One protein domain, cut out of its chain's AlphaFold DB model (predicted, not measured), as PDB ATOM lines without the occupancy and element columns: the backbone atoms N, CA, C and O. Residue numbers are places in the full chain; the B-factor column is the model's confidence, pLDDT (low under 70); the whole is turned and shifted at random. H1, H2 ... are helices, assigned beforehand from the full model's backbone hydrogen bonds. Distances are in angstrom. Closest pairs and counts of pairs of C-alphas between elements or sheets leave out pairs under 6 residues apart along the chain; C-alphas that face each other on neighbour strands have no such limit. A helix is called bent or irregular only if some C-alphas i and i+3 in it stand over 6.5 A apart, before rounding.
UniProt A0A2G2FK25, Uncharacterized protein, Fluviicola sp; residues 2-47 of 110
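AT A GLANCE: This is residues 2 to 47 of the 110 residues of an uncharacterized protein of Fluviicola sp (UniProt A0A2G2FK25). A lopsided helical hairpin: the short helix H1 packs beside one end of the long helix H2, and most of H2 runs on past it as a bare arm, residues 27 to 43, with residues 44 to 47 as a tail. The link between the helices, residues 10 to 17, folds the backbone back from the last residue of H1, Thr 9, to the first of H2, Tyr 18, at the same end of H2 that H1 packs beside. The printed part has 46 residues with two named helices, H1 then H2, and no named strand; its class is all helix. It is extended, with a radius of gyration of the C-alphas of 14.9 A, and its C-alphas span 46 by 16 by 14 A, a rod whose length is made by H2 and its tail.

IN THESE COORDINATES: H1 comes first, residues 2 to 9, with C-alpha 2 at (-42.760, -35.390, -12.032) and 10.7 A from first to last C-alpha. H2 follows as residues 18 to 43, 35.6 A from C-alpha 18 at (-32.562, -42.852, -10.028) to C-alpha 43 at (-36.032, -10.099, -23.523). H2 is neither bent nor irregular, but only just: C-alphas 25 and 28 are 6.4 A apart.

HOW THE PARTS SIT: H1 and H2 form a helical hairpin, two helices that follow each other, touch and run opposite ways. H2 touches H1 with residues 18 to 26 alone, and the closest C-alphas are those of Ala 3 and Gly 25, 5.6 A apart. Their lines stand at a steep tilt of 38 degrees. Each O i to N i+4 pair of H1 is within hydrogen-bond range; in H2 it is 20 of 22.

THE WHOLE: The two C-alphas farthest apart are those of Gly 15 and Pro 46, at 46.2 A. Residues 27 to 47, of which 27 to 43 belong to H2, stand free. The link from H1 to H2 is short, and the printed part has no cut. Mean pLDDT of the printed part is 76.7; residues 41 to 42 and 44 to 47 are under 70.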
ATOM      1  N   LEU A   2     -42.597 -33.934 -11.870       74.75
ATOM      2  CA  LEU A   2     -42.760 -35.390 -12.032       74.75
ATOM      3  C   LEU A   2     -41.544 -36.213 -11.552       74.75
ATOM      4  O   LEU A   2     -41.704 -37.158 -10.789       74.75
ATOM      5  N   ALA A   3     -40.322 -35.793 -11.907       73.25
ATOM      6  CA  ALA A   3     -39.087 -36.448 -11.461       73.25
ATOM      7  C   ALA A   3     -38.906 -36.429  -9.929       73.25
ATOM      8  O   ALA A   3     -38.464 -37.413  -9.352       73.25
ATOM      9  N   LEU A   4     -39.302 -35.340  -9.253       73.62
ATOM     10  CA  LEU A   4     -39.246 -35.239  -7.788       73.62
ATOM     11  C   LEU A   4     -40.271 -36.156  -7.113       73.62
ATOM     12  O   LEU A   4     -39.964 -36.760  -6.091       73.62
ATOM     13  N   VAL A   5     -41.465 -36.295  -7.695       77.06
ATOM     14  CA  VAL A   5     -42.499 -37.206  -7.183       77.06
ATOM     15  C   VAL A   5     -42.028 -38.656  -7.290       77.06
ATOM     16  O   VAL A   5     -42.105 -39.386  -6.303       77.06
ATOM     17  N   ILE A   6     -41.463 -39.045  -8.436       81.62
ATOM     18  CA  ILE A   6     -40.889 -40.381  -8.664       81.62
ATOM     19  C   ILE A   6     -39.734 -40.658  -7.690       81.62
ATOM     20  O   ILE A   6     -39.681 -41.725  -7.085       81.62
ATOM     21  N   LEU A   7     -38.850 -39.678  -7.467       77.56
ATOM     22  CA  LEU A   7     -37.756 -39.796  -6.499       77.56
ATOM     23  C   LEU A   7     -38.252 -39.900  -5.049       77.56
ATOM     24  O   LEU A   7     -37.659 -40.631  -4.266       77.56
ATOM     25  N   SER A   8     -39.327 -39.192  -4.681       75.19
ATOM     26  CA  SER A   8     -39.851 -39.212  -3.305       75.19
ATOM     27  C   SER A   8     -40.677 -40.457  -2.980       75.19
ATOM     28  O   SER A   8     -40.669 -40.919  -1.846       75.19
ATOM     29  N   THR A   9     -41.390 -41.000  -3.969       84.12
ATOM     30  CA  THR A   9     -42.267 -42.166  -3.789       84.12
ATOM     31  C   THR A   9     -41.539 -43.482  -4.037       84.12
ATOM     32  O   THR A   9     -42.061 -44.537  -3.690       84.12
ATOM     33  N   GLY A  10     -40.357 -43.443  -4.666       76.62
ATOM     34  CA  GLY A  10     -39.622 -44.637  -5.093       76.62
ATOM     35  C   GLY A  10     -40.342 -45.442  -6.181       76.62
ATOM     36  O   GLY A  10     -39.893 -46.524  -6.551       76.62
ATOM     37  N   PHE A  11     -41.464 -44.941  -6.702       82.50
ATOM     38  CA  PHE A  11     -42.219 -45.607  -7.751       82.50
ATOM     39  C   PHE A  11     -41.749 -45.099  -9.108       82.50
ATOM     40  O   PHE A  11     -42.045 -43.968  -9.499       82.50
ATOM     41  N   ASN A  12     -41.010 -45.941  -9.827       80.94
ATOM     42  CA  ASN A  12     -40.475 -45.616 -11.139       80.94
ATOM     43  C   ASN A  12     -41.202 -46.388 -12.250       80.94
ATOM     44  O   ASN A  12     -40.772 -47.486 -12.612       80.94
ATOM     45  N   PRO A  13     -42.271 -45.817 -12.833       81.38
ATOM     46  CA  PRO A  13     -43.055 -46.496 -13.862       81.38
ATOM     47  C   PRO A  13     -42.292 -46.700 -15.177       81.38
ATOM     48  O   PRO A  13     -42.725 -47.484 -16.013       81.38
ATOM     49  N   PHE A  14     -41.166 -46.007 -15.370       82.94
ATOM     50  CA  PHE A  14     -40.392 -46.027 -16.613       82.94
ATOM     51  C   PHE A  14     -39.095 -46.845 -16.516       82.94
ATOM     52  O   PHE A  14     -38.394 -46.990 -17.512       82.94
ATOM     53  N   GLY A  15     -38.749 -47.364 -15.332       83.38
ATOM     54  CA  GLY A  15     -37.567 -48.212 -15.134       83.38
ATOM     55  C   GLY A  15     -36.207 -47.512 -15.283       83.38
ATOM     56  O   GLY A  15     -35.185 -48.185 -15.364       83.38
ATOM     57  N   PHE A  16     -36.154 -46.176 -15.320       83.56
ATOM     58  CA  PHE A  16     -34.888 -45.434 -15.407       83.56
ATOM     59  C   PHE A  16     -34.024 -45.561 -14.139       83.56
ATOM     60  O   PHE A  16     -34.531 -45.811 -13.050       83.56
ATOM     61  N   SER A  17     -32.711 -45.331 -14.216       85.75
ATOM     62  CA  SER A  17     -31.921 -45.231 -12.983       85.75
ATOM     63  C   SER A  17     -32.294 -43.956 -12.209       85.75
ATOM     64  O   SER A  17     -32.577 -42.907 -12.799       85.75
ATOM     65  N   TYR A  18     -32.298 -44.024 -10.874       78.38
ATOM     66  CA  TYR A  18     -32.562 -42.852 -10.028       78.38
ATOM     67  C   TYR A  18     -31.536 -41.740 -10.250       78.38
ATOM     68  O   TYR A  18     -31.885 -40.561 -10.224       78.38
ATOM     69  N   GLU A  19     -30.288 -42.116 -10.536       79.94
ATOM     70  CA  GLU A  19     -29.236 -41.178 -10.916       79.94
ATOM     71  C   GLU A  19     -29.604 -40.426 -12.194       79.94
ATOM     72  O   GLU A  19     -29.557 -39.198 -12.213       79.94
ATOM     73  N   PHE A  20     -30.059 -41.131 -13.235       83.50
ATOM     74  CA  PHE A  20     -30.484 -40.496 -14.480       83.50
ATOM     75  C   PHE A  20     -31.654 -39.530 -14.255       83.50
ATOM     76  O   PHE A  20     -31.608 -38.384 -14.704       83.50
ATOM     77  N   LEU A  21     -32.682 -39.954 -13.512       82.06
ATOM     78  CA  LEU A  21     -33.837 -39.109 -13.184       82.06
ATOM     79  C   LEU A  21     -33.440 -37.853 -12.403       82.06
ATOM     80  O   LEU A  21     -33.986 -36.775 -12.646       82.06
ATOM     81  N   PHE A  22     -32.486 -37.979 -11.485       77.44
ATOM     82  CA  PHE A  22     -31.983 -36.859 -10.703       77.44
ATOM     83  C   PHE A  22     -31.158 -35.892 -11.565       77.44
ATOM     84  O   PHE A  22     -31.476 -34.703 -11.636       77.44
ATOM     85  N   TYR A  23     -30.143 -36.387 -12.276       79.25
ATOM     86  CA  TYR A  23     -29.276 -35.553 -13.110       79.25
ATOM     87  C   TYR A  23     -30.041 -34.895 -14.256       79.25
ATOM     88  O   TYR A  23     -29.987 -33.679 -14.433       79.25
ATOM     89  N   PHE A  24     -30.786 -35.679 -15.026       80.94
ATOM     90  CA  PHE A  24     -31.467 -35.161 -16.204       80.94
ATOM     91  C   PHE A  24     -32.729 -34.386 -15.817       80.94
ATOM     92  O   PHE A  24     -32.930 -33.245 -16.232       80.94
ATOM     93  N   GLY A  25     -33.565 -34.988 -14.970       80.31
ATOM     94  CA  GLY A  25     -34.884 -34.457 -14.641       80.31
ATOM     95  C   GLY A  25     -34.864 -33.267 -13.686       80.31
ATOM     96  O   GLY A  25     -35.721 -32.390 -13.797       80.31
ATOM     97  N   VAL A  26     -33.917 -33.227 -12.746       77.75
ATOM     98  CA  VAL A  26     -33.849 -32.155 -11.741       77.75
ATOM     99  C   VAL A  26     -32.759 -31.155 -12.087       77.75
ATOM    100  O   VAL A  26     -33.028 -29.956 -12.097       77.75
ATOM    101  N   ILE A  27     -31.547 -31.620 -12.396       79.44
ATOM    102  CA  ILE A  27     -30.410 -30.712 -12.582       79.44
ATOM    103  C   ILE A  27     -30.442 -30.065 -13.962       79.44
ATOM    104  O   ILE A  27     -30.537 -28.844 -14.039       79.44
ATOM    105  N   ILE A  28     -30.425 -30.843 -15.045       81.69
ATOM    106  CA  ILE A  28     -30.372 -30.286 -16.408       81.69
ATOM    107  C   ILE A  28     -31.623 -29.456 -16.708       81.69
ATOM    108  O   ILE A  28     -31.510 -28.287 -17.079       81.69
ATOM    109  N   LEU A  29     -32.818 -30.017 -16.493       84.31
ATOM    110  CA  LEU A  29     -34.066 -29.277 -16.710       84.31
ATOM    111  C   LEU A  29     -34.223 -28.089 -15.750       84.31
ATOM    112  O   LEU A  29     -34.756 -27.057 -16.152       84.31
ATOM    113  N   GLY A  30     -33.751 -28.205 -14.504       79.88
ATOM    114  CA  GLY A  30     -33.781 -27.109 -13.534       79.88
ATOM    115  C   GLY A  30     -32.885 -25.940 -13.942       79.88
ATOM    116  O   GLY A  30     -33.330 -24.792 -13.919       79.88
ATOM    117  N   VAL A  31     -31.655 -26.225 -14.382       80.00
ATOM    118  CA  VAL A  31     -30.724 -25.222 -14.925       80.00
ATOM    119  C   VAL A  31     -31.308 -24.583 -16.184       80.00
ATOM    120  O   VAL A  31     -31.354 -23.360 -16.275       80.00
ATOM    121  N   LEU A  32     -31.801 -25.381 -17.137       82.06
ATOM    122  CA  LEU A  32     -32.391 -24.864 -18.377       82.06
ATOM    123  C   LEU A  32     -33.609 -23.978 -18.108       82.06
ATOM    124  O   LEU A  32     -33.695 -22.879 -18.650       82.06
ATOM    125  N   GLY A  33     -34.526 -24.419 -17.244       80.94
ATOM    126  CA  GLY A  33     -35.694 -23.629 -16.858       80.94
ATOM    127  C   GLY A  33     -35.304 -22.300 -16.210       80.94
ATOM    128  O   GLY A  33     -35.906 -21.267 -16.500       80.94
ATOM    129  N   PHE A  34     -34.249 -22.297 -15.395       78.50
ATOM    130  CA  PHE A  34     -33.708 -21.069 -14.823       78.50
ATOM    131  C   PHE A  34     -33.098 -20.140 -15.878       78.50
ATOM    132  O   PHE A  34     -33.383 -18.944 -15.869       78.50
ATOM    133  N   VAL A  35     -32.305 -20.673 -16.809       79.12
ATOM    134  CA  VAL A  35     -31.727 -19.889 -17.910       79.12
ATOM    135  C   VAL A  35     -32.831 -19.288 -18.782       79.12
ATOM    136  O   VAL A  35     -32.765 -18.108 -19.116       79.12
ATOM    137  N   PHE A  36     -33.890 -20.040 -19.088       80.75
ATOM    138  CA  PHE A  36     -35.049 -19.498 -19.802       80.75
ATOM    139  C   PHE A  36     -35.801 -18.441 -18.991       80.75
ATOM    140  O   PHE A  36     -36.230 -17.441 -19.561       80.75
ATOM    141  N   SER A  37     -35.923 -18.607 -17.672       74.75
ATOM    142  CA  SER A  37     -36.498 -17.580 -16.796       74.75
ATOM    143  C   SER A  37     -35.663 -16.297 -16.792       74.75
ATOM    144  O   SER A  37     -36.234 -15.206 -16.781       74.75
ATOM    145  N   LEU A  38     -34.332 -16.422 -16.815       72.56
ATOM    146  CA  LEU A  38     -33.404 -15.304 -16.975       72.56
ATOM    147  C   LEU A  38     -33.630 -14.603 -18.311       72.56
ATOM    148  O   LEU A  38     -33.919 -13.407 -18.331       72.56
ATOM    149  N   LEU A  39     -33.560 -15.358 -19.408       74.50
ATOM    150  CA  LEU A  39     -33.747 -14.832 -20.757       74.50
ATOM    151  C   LEU A  39     -35.110 -14.158 -20.916       74.50
ATOM    152  O   LEU A  39     -35.166 -13.055 -21.443       74.50
ATOM    153  N   SER A  40     -36.191 -14.758 -20.417       70.88
ATOM    154  CA  SER A  40     -37.531 -14.168 -20.489       70.88
ATOM    155  C   SER A  40     -37.575 -12.787 -19.840       70.88
ATOM    156  O   SER A  40     -38.122 -11.873 -20.435       70.88
ATOM    157  N   ASN A  41     -36.945 -12.598 -18.678       67.50
ATOM    158  CA  ASN A  41     -36.876 -11.290 -18.018       67.50
ATOM    159  C   ASN A  41     -35.947 -10.285 -18.726       67.50
ATOM    160  O   ASN A  41     -36.139  -9.084 -18.564       67.50
ATOM    161  N   PHE A  42     -34.929 -10.748 -19.459       68.69
ATOM    162  CA  PHE A  42     -34.038  -9.874 -20.235       68.69
ATOM    163  C   PHE A  42     -34.642  -9.460 -21.582       68.69
ATOM    164  O   PHE A  42     -34.408  -8.341 -22.029       68.69
ATOM    165  N   PHE A  43     -35.403 -10.349 -22.225       70.75
ATOM    166  CA  PHE A  43     -36.032 -10.099 -23.523       70.75
ATOM    167  C   PHE A  43     -37.423  -9.451 -23.408       70.75
ATOM    168  O   PHE A  43     -37.846  -8.791 -24.355       70.75
ATOM    169  N   ASP A  44     -38.114  -9.557 -22.264       62.88
ATOM    170  CA  ASP A  44     -39.315  -8.754 -21.996       62.88
ATOM    171  C   ASP A  44     -38.930  -7.319 -21.597       62.88
ATOM    172  O   ASP A  44     -38.624  -7.013 -20.444       62.88
ATOM    173  N   THR A  45     -38.972  -6.384 -22.545       54.81
ATOM    174  CA  THR A  45     -39.007  -4.931 -22.286       54.81
ATOM    175  C   THR A  45     -39.744  -4.245 -23.450       54.81
ATOM    176  O   THR A  45     -39.448  -4.609 -24.586       54.81
ATOM    177  N   PRO A  46     -40.659  -3.255 -23.269       57.03
ATOM    178  CA  PRO A  46     -41.211  -2.634 -22.056       57.03
ATOM    179  C   PRO A  46     -42.765  -2.570 -22.067       57.03
ATOM    180  O   PRO A  46     -43.343  -1.729 -22.745       57.03
ATOM    181  N   LYS A  47     -43.472  -3.390 -21.278       53.50
ATOM    182  CA  LYS A  47     -44.887  -3.104 -20.903       53.50
ATOM    183  C   LYS A  47     -45.281  -3.517 -19.487       53.50
ATOM    184  O   LYS A  47     -46.335  -3.128 -19.004       53.50
TER     185      LYS A  47